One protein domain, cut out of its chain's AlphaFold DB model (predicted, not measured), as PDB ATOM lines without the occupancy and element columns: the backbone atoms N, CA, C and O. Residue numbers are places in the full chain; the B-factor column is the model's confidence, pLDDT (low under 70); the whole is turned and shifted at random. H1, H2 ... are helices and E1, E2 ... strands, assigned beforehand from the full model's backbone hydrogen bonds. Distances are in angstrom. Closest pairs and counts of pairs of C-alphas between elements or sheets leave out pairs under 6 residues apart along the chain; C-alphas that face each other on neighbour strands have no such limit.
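Overview. This is residues 198 to 278 of the 278 residues of the protein "MBG_2 domain-containing protein" of Verrucomicrobiales bacterium (UniProt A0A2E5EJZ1). Two small three-stranded sheets, E1-E5-E4 and E3-E2-E6, stand loosely and only partly face to face, with the short helix H1 at one end and the link of residues 263 to 271 at the other. The opening stretch, residues 198 to 209, folds back beside E1. The printed part has 81 residues, with one named helix and six named strands in the order E1, H1, E2, E3, E4, E5, E6, and both sheets are antiparallel. The class is mostly strand, with under half of the residues in named elements. The whole is compact, with a radius of gyration of the C-alphas of 12.1 A and spans of 32 by 27 by 19 A.

Arrangement. Residues 198 to 199 pair antiparallel with residues 214 to 215 of the strand E1, residues 210 to 216, and residues 203 to 204 pair antiparallel with its residues 210 to 211. E1 is an edge strand and the antiparallel neighbour of E5, residues 257 to 262, at 155 degrees between directions; N 212 and O 260 are 2.8 A apart, within hydrogen-bond range. H1, residues 224 to 227, only grazes this sheet; its closest C-alpha to E5 is that of Leu 227, 7.9 A from that of Ala 258. H1 is too short for any O i to N i+4 pair, but its one O i to N i+3 pair is within range. In the other sheet E2, residues 230 to 235, is the inner strand. E2 forms a hairpin with E3, residues 242 to 245, at 142 degrees, with N 244 and O 232 at 2.9 A. E4, residues 252 to 254, forms a hairpin with E5 at 125 degrees, with N 259 and O 252 at 2.8 A. E6, residues 272 to 277, is antiparallel to E2 at 159 degrees, with N 231 and O 276 at 2.9 A. Between the sheets, the closest C-alphas of E3 and E5 are those of Ile 244 and Asp 262, 7.7 A apart, while E1 and E6 are apart, as are E2 and E5.

Along the chain. E1 begins at C-alpha 210, (132.453, 156.333, 126.630), and is 20.1 A long. E2 is 16.8 A and E5 15.6 A from first to last C-alpha. E6 is 17.5 A long and ends at C-alpha 277, (113.329, 148.294, 125.617).

Size, cuts and confidence. The two C-alphas farthest apart are those of Asp 218 and Gly 267, at 34.2 A. The printed part has no cut and ends at Arg 278, the chain's last residue. The links H1 to E2 and E4 to E5 are tight, the others are short, and no link is long. The mean pLDDT of the printed part is 91.7, and no printed residue is under 70.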
ATOM      1  N   ARG A 198     118.855 151.653 117.191       89.88
ATOM      2  CA  ARG A 198     120.190 151.404 116.653       89.88
ATOM      3  C   ARG A 198     121.226 152.133 117.499       89.88
ATOM      4  O   ARG A 198     121.265 153.363 117.544       89.88
ATOM      5  N   LEU A 199     122.105 151.359 118.129       92.69
ATOM      6  CA  LEU A 199     123.297 151.874 118.793       92.69
ATOM      7  C   LEU A 199     124.368 152.195 117.743       92.69
ATOM      8  O   LEU A 199     124.774 151.324 116.973       92.69
ATOM      9  N   LEU A 200     124.810 153.449 117.703       92.94
ATOM     10  CA  LEU A 200     125.956 153.868 116.900       92.94
ATOM     11  C   LEU A 200     127.264 153.454 117.584       92.94
ATOM     12  O   LEU A 200     127.283 153.121 118.769       92.94
ATOM     13  N   MET A 201     128.374 153.496 116.841       91.62
ATOM     14  CA  MET A 201     129.694 153.184 117.394       91.62
ATOM     15  C   MET A 201     129.990 154.066 118.622       91.62
ATOM     16  O   MET A 201     129.944 155.294 118.497       91.62
ATOM     17  N   PRO A 202     130.295 153.479 119.798       93.62
ATOM     18  CA  PRO A 202     130.643 154.249 120.984       93.62
ATOM     19  C   PRO A 202     131.871 155.129 120.755       93.62
ATOM     20  O   PRO A 202     132.876 154.691 120.194       93.62
ATOM     21  N   ILE A 203     131.812 156.366 121.242       93.50
ATOM     22  CA  ILE A 203     132.914 157.325 121.137       93.50
ATOM     23  C   ILE A 203     133.664 157.349 122.465       93.50
ATOM     24  O   ILE A 203     133.070 157.626 123.508       93.50
ATOM     25  N   ARG A 204     134.978 157.111 122.440       93.25
ATOM     26  CA  ARG A 204     135.830 157.325 123.615       93.25
ATOM     27  C   ARG A 204     136.116 158.816 123.780       93.25
ATOM     28  O   ARG A 204     136.608 159.464 122.857       93.25
ATOM     29  N   LEU A 205     135.805 159.356 124.950       94.19
ATOM     30  CA  LEU A 205     136.027 160.757 125.287       94.19
ATOM     31  C   LEU A 205     137.450 160.976 125.837       94.19
ATOM     32  O   LEU A 205     138.062 160.032 126.343       94.19
ATOM     33  N   PRO A 206     137.989 162.212 125.771       93.62
ATOM     34  CA  PRO A 206     139.331 162.518 126.282       93.62
ATOM     35  C   PRO A 206     139.515 162.223 127.776       93.62
ATOM     36  O   PRO A 206     140.613 161.887 128.204       93.62
ATOM     37  N   ASP A 207     138.438 162.310 128.557       91.69
ATOM     38  CA  ASP A 207     138.414 162.009 129.994       91.69
ATOM     39  C   ASP A 207     138.303 160.503 130.306       91.69
ATOM     40  O   ASP A 207     138.206 160.113 131.466       91.69
ATOM     41  N   GLY A 208     138.329 159.642 129.284       89.81
ATOM     42  CA  GLY A 208     138.281 158.189 129.428       89.81
ATOM     43  C   GLY A 208     136.875 157.602 129.554       89.81
ATOM     44  O   GLY A 208     136.759 156.378 129.611       89.81
ATOM     45  N   ARG A 209     135.816 158.422 129.556       94.19
ATOM     46  CA  ARG A 209     134.431 157.935 129.465       94.19
ATOM     47  C   ARG A 209     134.107 157.448 128.053       94.19
ATOM     48  O   ARG A 209     134.762 157.827 127.080       94.19
ATOM     49  N   PHE A 210     133.040 156.664 127.928       95.44
ATOM     50  CA  PHE A 210     132.453 156.333 126.630       95.44
ATOM     51  C   PHE A 210     131.112 157.034 126.461       95.44
ATOM     52  O   PHE A 210     130.303 157.112 127.384       95.44
ATOM     53  N   ARG A 211     130.877 157.524 125.250       95.56
ATOM     54  CA  ARG A 211     129.625 158.128 124.824       95.56
ATOM     55  C   ARG A 211     128.897 157.195 123.882       95.56
ATOM     56  O   ARG A 211     129.430 156.832 122.834       95.56
ATOM     57  N   LEU A 212     127.668 156.867 124.242       95.94
ATOM     58  CA  LEU A 212     126.732 156.145 123.397       95.94
ATOM     59  C   LEU A 212     125.855 157.151 122.662       95.94
ATOM     60  O   LEU A 212     125.430 158.154 123.243       95.94
ATOM     61  N   GLN A 213     125.576 156.864 121.397       95.06
ATOM     62  CA  GLN A 213     124.587 157.584 120.606       95.06
ATOM     63  C   GLN A 213     123.592 156.581 120.032       95.06
ATOM     64  O   GLN A 213     123.984 155.576 119.438       95.06
ATOM     65  N   LEU A 214     122.312 156.859 120.226       94.31
ATOM     66  CA  LEU A 214     121.195 156.033 119.792       94.31
ATOM     67  C   LEU A 214     120.369 156.799 118.762       94.31
ATOM     68  O   LEU A 214     120.114 157.998 118.903       94.31
ATOM     69  N   THR A 215     119.951 156.082 117.732       92.69
ATOM     70  CA  THR A 215     119.033 156.542 116.689       92.69
ATOM     71  C   THR A 215     118.032 155.427 116.405       92.69
ATOM     72  O   THR A 215     118.317 154.269 116.695       92.69
ATOM     73  N   GLY A 216     116.871 155.739 115.855       91.38
ATOM     74  CA  GLY A 216     115.960 154.743 115.317       91.38
ATOM     75  C   GLY A 216     116.556 154.051 114.089       91.38
ATOM     76  O   GLY A 216     117.463 154.556 113.419       91.38
ATOM     77  N   SER A 217     116.044 152.866 113.777       89.25
ATOM     78  CA  SER A 217     116.366 152.142 112.538       89.25
ATOM     79  C   SER A 217     116.003 152.923 111.266       89.25
ATOM     80  O   SER A 217     116.629 152.720 110.229       89.25
ATOM     81  N   ASP A 218     115.076 153.874 111.370       89.38
ATOM     82  CA  ASP A 218     114.709 154.861 110.350       89.38
ATOM     83  C   ASP A 218     115.676 156.061 110.261       89.38
ATOM     84  O   ASP A 218     115.498 156.947 109.427       89.38
ATOM     85  N   GLY A 219     116.711 156.103 111.104       88.00
ATOM     86  CA  GLY A 219     117.690 157.188 111.166       88.00
ATOM     87  C   GLY A 219     117.208 158.432 111.917       88.00
ATOM     88  O   GLY A 219     117.940 159.421 111.971       88.00
ATOM     89  N   VAL A 220     116.014 158.398 112.512       89.00
ATOM     90  CA  VAL A 220     115.450 159.510 113.289       89.00
ATOM     91  C   VAL A 220     115.758 159.307 114.771       89.00
ATOM     92  O   VAL A 220     115.811 158.185 115.257       89.00
ATOM     93  N   ALA A 221     115.997 160.384 115.523       87.12
ATOM     94  CA  ALA A 221     116.202 160.280 116.968       87.12
ATOM     95  C   ALA A 221     114.991 159.617 117.651       87.12
ATOM     96  O   ALA A 221     113.857 159.912 117.265       87.12
ATOM     97  N   PRO A 222     115.188 158.790 118.688       88.81
ATOM     98  CA  PRO A 222     114.071 158.224 119.436       88.81
ATOM     99  C   PRO A 222     113.202 159.336 120.031       88.81
ATOM    100  O   PRO A 222     113.721 160.381 120.431       88.81
ATOM    101  N   MET A 223     111.886 159.152 120.066       86.56
ATOM    102  CA  MET A 223     110.996 160.120 120.707       86.56
ATOM    103  C   MET A 223     111.216 160.127 122.233       86.56
ATOM    104  O   MET A 223     111.690 159.137 122.795       86.56
ATOM    105  N   PRO A 224     110.905 161.229 122.945       83.50
ATOM    106  CA  PRO A 224     111.129 161.310 124.391       83.50
ATOM    107  C   PRO A 224     110.441 160.204 125.206       83.50
ATOM    108  O   PRO A 224     111.000 159.728 126.193       83.50
ATOM    109  N   ASP A 225     109.252 159.769 124.794       85.12
ATOM    110  CA  ASP A 225     108.520 158.664 125.415       85.12
ATOM    111  C   ASP A 225     109.168 157.298 125.129       85.12
ATOM    112  O   ASP A 225     109.157 156.427 126.000       85.12
ATOM    113  N   GLU A 226     109.805 157.117 123.967       88.06
ATOM    114  CA  GLU A 226     110.625 155.935 123.662       88.06
ATOM    115  C   GLU A 226     111.840 155.848 124.595       88.06
ATOM    116  O   GLU A 226     112.151 154.765 125.092       88.06
ATOM    117  N   LEU A 227     112.489 156.977 124.920       89.31
ATOM    118  CA  LEU A 227     113.643 156.984 125.834       89.31
ATOM    119  C   LEU A 227     113.313 156.406 127.201       89.31
ATOM    120  O   LEU A 227     114.127 155.682 127.773       89.31
ATOM    121  N   SER A 228     112.117 156.706 127.707       90.12
ATOM    122  CA  SER A 228     111.663 156.250 129.023       90.12
ATOM    123  C   SER A 228     111.543 154.726 129.132       90.12
ATOM    124  O   SER A 228     111.459 154.198 130.239       90.12
ATOM    125  N   LYS A 229     111.580 154.009 128.002       90.50
ATOM    126  CA  LYS A 229     111.523 152.543 127.933       90.50
ATOM    127  C   LYS A 229     112.908 151.907 127.844       90.50
ATOM    128  O   LYS A 229     113.026 150.693 127.988       90.50
ATOM    129  N   LEU A 230     113.958 152.698 127.611       92.88
ATOM    130  CA  LEU A 230     115.296 152.175 127.354       92.88
ATOM    131  C   LEU A 230     116.033 151.794 128.635       92.88
ATOM    132  O   LEU A 230     116.064 152.530 129.628       92.88
ATOM    133  N   VAL A 231     116.696 150.645 128.561       95.38
ATOM    134  CA  VAL A 231     117.656 150.152 129.542       95.38
ATOM    135  C   VAL A 231     119.008 150.027 128.856       95.38
ATOM    136  O   VAL A 231     119.123 149.432 127.783       95.38
ATOM    137  N   ILE A 232     120.044 150.573 129.491       96.06
ATOM    138  CA  ILE A 232     121.425 150.445 129.023       96.06
ATOM    139  C   ILE A 232     122.170 149.567 130.010       96.06
ATOM    140  O   ILE A 232     122.183 149.824 131.221       96.06
ATOM    141  N   GLN A 233     122.822 148.542 129.477       96.56
ATOM    142  CA  GLN A 233     123.735 147.713 130.240       96.56
ATOM    143  C   GLN A 233     125.130 147.770 129.644       96.56
ATOM    144  O   GLN A 233     125.300 147.874 128.426       96.56
ATOM    145  N   ALA A 234     126.119 147.670 130.523       96.12
ATOM    146  CA  ALA A 234     127.514 147.590 130.151       96.12
ATOM    147  C   ALA A 234     128.180 146.369 130.778       96.12
ATOM    148  O   ALA A 234     127.780 145.907 131.848       96.12
ATOM    149  N   SER A 235     129.211 145.868 130.112       94.75
ATOM    150  CA  SER A 235     130.012 144.745 130.583       94.75
ATOM    151  C   SER A 235     131.489 144.971 130.251       94.75
ATOM    152  O   SER A 235     131.787 145.486 129.171       94.75
ATOM    153  N   PRO A 236     132.423 144.619 131.150       91.44
ATOM    154  CA  PRO A 236     133.854 144.692 130.858       91.44
ATOM    155  C   PRO A 236     134.339 143.533 129.968       91.44
ATOM    156  O   PRO A 236     135.348 143.672 129.285       91.44
ATOM    157  N   ASP A 237     133.631 142.401 129.966       91.56
ATOM    158  CA  ASP A 237     134.109 141.105 129.461       91.56
ATOM    159  C   ASP A 237     133.067 140.336 128.629       91.56
ATOM    160  O   ASP A 237     133.285 139.182 128.274       91.56
ATOM    161  N   PHE A 238     131.931 140.969 128.322       91.81
ATOM    162  CA  PHE A 238     130.780 140.383 127.623       91.81
ATOM    163  C   PHE A 238     129.989 139.332 128.432       91.81
ATOM    164  O   PHE A 238     128.971 138.827 127.948       91.81
ATOM    165  N   ALA A 239     130.384 139.054 129.680       93.62
ATOM    166  CA  ALA A 239     129.727 138.101 130.576       93.62
ATOM    167  C   ALA A 239     129.054 138.802 131.769       93.62
ATOM    168  O   ALA A 239     127.875 138.573 132.051       93.62
ATOM    169  N   ALA A 240     129.773 139.697 132.447       93.69
ATOM    170  CA  ALA A 240     129.290 140.422 133.616       93.69
ATOM    171  C   ALA A 240     128.509 141.681 133.202       93.69
ATOM    172  O   ALA A 240     129.069 142.775 133.106       93.69
ATOM    173  N   TRP A 241     127.212 141.530 132.922       96.81
ATOM    174  CA  TRP A 241     126.337 142.643 132.537       96.81
ATOM    175  C   TRP A 241     125.801 143.401 133.752       96.81
ATOM    176  O   TRP A 241     125.170 142.821 134.634       96.81
ATOM    177  N   GLN A 242     125.998 144.718 133.761       95.88
ATOM    178  CA  GLN A 242     125.481 145.627 134.781       95.88
ATOM    179  C   GLN A 242     124.577 146.676 134.149       95.88
ATOM    180  O   GLN A 242     124.916 147.264 133.122       95.88
ATOM    181  N   THR A 243     123.440 146.943 134.783       96.94
ATOM    182  CA  THR A 243     122.565 148.044 134.385       96.94
ATOM    183  C   THR A 243     123.158 149.376 134.812       96.94
ATOM    184  O   THR A 243     123.416 149.590 135.993       96.94
ATOM    185  N   ILE A 244     123.354 150.264 133.840       96.19
ATOM    186  CA  ILE A 244     123.948 151.594 134.029       96.19
ATOM    187  C   ILE A 244     122.974 152.730 133.703       96.19
ATOM    188  O   ILE A 244     123.235 153.879 134.038       96.19
ATOM    189  N   SER A 245     121.835 152.411 133.086       96.19
ATOM    190  CA  SER A 245     120.697 153.314 132.932       96.19
ATOM    191  C   SER A 245     119.407 152.503 132.899       96.19
ATOM    192  O   SER A 245     119.336 151.466 132.236       96.19
ATOM    193  N   THR A 246     118.396 152.972 133.623       95.81
ATOM    194  CA  THR A 246     117.033 152.437 133.623       95.81
ATOM    195  C   THR A 246     116.056 153.546 133.282       95.81
ATOM    196  O   THR A 246     116.267 154.698 133.662       95.81
ATOM    197  N   ASN A 247     114.977 153.194 132.586       93.56
ATOM    198  CA  ASN A 247     113.922 154.120 132.176       93.56
ATOM    199  C   ASN A 247     114.468 155.381 131.474       93.56
ATOM    200  O   ASN A 247     113.999 156.495 131.707       93.56
ATOM    201  N   GLY A 248     115.538 155.214 130.695       91.81
ATOM    202  CA  GLY A 248     116.230 156.299 130.008       91.81
ATOM    203  C   GLY A 248     116.986 157.297 130.891       91.81
ATOM    204  O   GLY A 248     117.356 158.368 130.411       91.81
ATOM    205  N   ALA A 249     117.251 156.989 132.163       95.19
ATOM    206  CA  ALA A 249     118.004 157.880 133.045       95.19
ATOM    207  C   ALA A 249     119.377 158.251 132.451       95.19
ATOM    208  O   ALA A 249     120.147 157.385 132.036       95.19
ATOM    209  N   GLY A 250     119.697 159.547 132.417       93.81
ATOM    210  CA  GLY A 250     120.946 160.059 131.844       93.81
ATOM    211  C   GLY A 250     120.994 160.114 130.311       93.81
ATOM    212  O   GLY A 250     121.989 160.601 129.772       93.81
ATOM    213  N   LEU A 251     119.947 159.669 129.602       94.31
ATOM    214  CA  LEU A 251     119.813 159.941 128.172       94.31
ATOM    215  C   LEU A 251     119.399 161.393 127.947       94.31
ATOM    216  O   LEU A 251     118.496 161.918 128.595       94.31
ATOM    217  N   THR A 252     120.055 162.039 126.990       92.75
ATOM    218  CA  THR A 252     119.748 163.413 126.579       92.75
ATOM    219  C   THR A 252     119.664 163.494 125.065       92.75
ATOM    220  O   THR A 252     120.439 162.854 124.357       92.75
ATOM    221  N   MET A 253     118.723 164.279 124.545       91.12
ATOM    222  CA  MET A 253     118.645 164.538 123.107       91.12
ATOM    223  C   MET A 253     119.708 165.552 122.705       91.12
ATOM    224  O   MET A 253     119.793 166.643 123.266       91.12
ATOM    225  N   THR A 254     120.557 165.196 121.744       88.81
ATOM    226  CA  THR A 254     121.616 166.075 121.233       88.81
ATOM    227  C   THR A 254     121.856 165.779 119.755       88.81
ATOM    228  O   THR A 254     122.163 164.644 119.392       88.81
ATOM    229  N   ASN A 255     121.740 166.804 118.904       85.12
ATOM    230  CA  ASN A 255     122.015 166.735 117.460       85.12
ATOM    231  C   ASN A 255     121.360 165.531 116.749       85.12
ATOM    232  O   ASN A 255     122.022 164.817 116.002       85.12
ATOM    233  N   GLY A 256     120.073 165.272 117.007       84.50
ATOM    234  CA  GLY A 256     119.336 164.187 116.342       84.50
ATOM    235  C   GLY A 256     119.682 162.771 116.819       84.50
ATOM    236  O   GLY A 256     119.347 161.802 116.144       84.50
ATOM    237  N   THR A 257     120.326 162.627 117.981       91.81
ATOM    238  CA  THR A 257     120.565 161.327 118.631       91.81
ATOM    239  C   THR A 257     120.248 161.399 120.120       91.81
ATOM    240  O   THR A 257     120.399 162.459 120.736       91.81
ATOM    241  N   ALA A 258     119.859 160.268 120.713       94.44
ATOM    242  CA  ALA A 258     119.847 160.137 122.165       94.44
ATOM    243  C   ALA A 258     121.257 159.779 122.639       94.44
ATOM    244  O   ALA A 258     121.851 158.803 122.180       94.44
ATOM    245  N   ARG A 259     121.811 160.585 123.535       95.31
ATOM    246  CA  ARG A 259     123.189 160.487 124.005       95.31
ATOM    247  C   ARG A 259     123.222 160.049 125.458       95.31
ATOM    248  O   ARG A 259     122.514 160.623 126.282       95.31
ATOM    249  N   PHE A 260     124.105 159.108 125.764       96.50
ATOM    250  CA  PHE A 260     124.415 158.682 127.126       96.50
ATOM    251  C   PHE A 260     125.930 158.698 127.343       96.50
ATOM    252  O   PHE A 260     126.664 158.103 126.556       96.50
ATOM    253  N   ASP A 261     126.394 159.353 128.406       96.12
ATOM    254  CA  ASP A 261     127.808 159.354 128.791       96.12
ATOM    255  C   ASP A 261     128.009 158.402 129.978       96.12
ATOM    256  O   ASP A 261     127.534 158.655 131.085       96.12
ATOM    257  N   ASP A 262     128.741 157.314 129.754       95.62
ATOM    258  CA  ASP A 262     129.052 156.312 130.768       95.62
ATOM    259  C   ASP A 262     130.162 156.810 131.703       95.62
ATOM    260  O   ASP A 262     131.360 156.680 131.435       95.62
ATOM    261  N   THR A 263     129.749 157.412 132.817       91.06
ATOM    262  CA  THR A 263     130.646 157.968 133.839       91.06
ATOM    263  C   THR A 263     131.420 156.898 134.609       91.06
ATOM    264  O   THR A 263     132.524 157.167 135.084       91.06
ATOM    265  N   GLY A 264     130.891 155.673 134.678       89.12
ATOM    266  CA  GLY A 264     131.529 154.541 135.350       89.12
ATOM    267  C   GLY A 264     132.661 153.891 134.548       89.12
ATOM    268  O   GLY A 264     133.307 152.981 135.060       89.12
ATOM    269  N   ALA A 265     132.901 154.320 133.304       89.81
ATOM    270  CA  ALA A 265     133.921 153.716 132.445       89.81
ATOM    271  C   ALA A 265     135.324 154.308 132.615       89.81
ATOM    272  O   ALA A 265     136.265 153.836 131.976       89.81
ATOM    273  N   THR A 266     135.474 155.345 133.441       84.06
ATOM    274  CA  THR A 266     136.743 156.060 133.621       84.06
ATOM    275  C   THR A 266     137.839 155.081 134.061       84.06
ATOM    276  O   THR A 266     137.774 154.514 135.147       84.06
ATOM    277  N   GLY A 267     138.833 154.852 133.197       80.75
ATOM    278  CA  GLY A 267     139.933 153.907 133.437       80.75
ATOM    279  C   GLY A 267     139.776 152.522 132.794       80.75
ATOM    280  O   GLY A 267     140.707 151.724 132.872       80.75
ATOM    281  N   GLN A 268     138.661 152.232 132.115       84.19
ATOM    282  CA  GLN A 268     138.513 150.988 131.356       84.19
ATOM    283  C   GLN A 268     139.041 151.145 129.915       84.19
ATOM    284  O   GLN A 268     138.691 152.114 129.235       84.19
ATOM    285  N   PRO A 269     139.883 150.215 129.416       84.06
ATOM    286  CA  PRO A 269     140.420 150.285 128.053       84.06
ATOM    287  C   PRO A 269     139.367 149.943 126.989       84.06
ATOM    288  O   PRO A 269     139.441 150.437 125.865       84.06
ATOM    289  N   SER A 270     138.374 149.131 127.351       87.75
ATOM    290  CA  SER A 270     137.270 148.689 126.500       87.75
ATOM    291  C   SER A 270     136.031 148.424 127.346       87.75
ATOM    292  O   SER A 270     136.148 148.065 128.518       87.75
ATOM    293  N   ARG A 271     134.848 148.559 126.743       90.94
ATOM    294  CA  ARG A 271     133.577 148.225 127.387       90.94
ATOM    295  C   ARG A 271     132.555 147.799 126.337       90.94
ATOM    296  O   ARG A 271     132.510 148.366 125.246       90.94
ATOM    297  N   PHE A 272     131.759 146.790 126.661       93.94
ATOM    298  CA  PHE A 272     130.672 146.296 125.821       93.94
ATOM    299  C   PHE A 272     129.356 146.911 126.269       93.94
ATOM    300  O   PHE A 272     129.140 147.090 127.467       93.94
ATOM    301  N   TYR A 273     128.473 147.196 125.315       95.75
ATOM    302  CA  TYR A 273     127.193 147.849 125.564       95.75
ATOM    303  C   TYR A 273     126.058 147.092 124.890       95.75
ATOM    304  O   TYR A 273     126.211 146.595 123.774       95.75
ATOM    305  N   ARG A 274     124.903 147.057 125.552       93.75
ATOM    306  CA  ARG A 274     123.632 146.673 124.937       93.75
ATOM    307  C   ARG A 274     122.531 147.613 125.396       93.75
ATOM    308  O   ARG A 274     122.544 148.074 126.539       93.75
ATOM    309  N   VAL A 275     121.597 147.873 124.492       93.12
ATOM    310  CA  VAL A 275     120.423 148.708 124.730       93.12
ATOM    311  C   VAL A 275     119.199 147.922 124.304       93.12
ATOM    312  O   VAL A 275     119.210 147.294 123.247       93.12
ATOM    313  N   PHE A 276     118.179 147.921 125.148       90.88
ATOM    314  CA  PHE A 276     116.918 147.241 124.892       90.88
ATOM    315  C   PHE A 276     115.772 148.007 125.547       90.88
ATOM    316  O   PHE A 276     115.984 148.798 126.468       90.88
ATOM    317  N   GLU A 277     114.568 147.779 125.041       88.81
ATOM    318  CA  GLU A 277     113.329 148.294 125.617       88.81
ATOM    319  C   GLU A 277     112.827 147.332 126.703       88.81
ATOM    320  O   GLU A 277     113.029 146.118 126.603       88.81
ATOM    321  N   ARG A 278     112.229 147.882 127.762       80.06
ATOM    322  CA  ARG A 278     111.551 147.122 128.818       80.06
ATOM    323  C   ARG A 278     110.072 146.917 128.505       80.06
ATOM    324  O   ARG A 278     109.446 147.868 127.991       80.06
TER     325      ARG A 278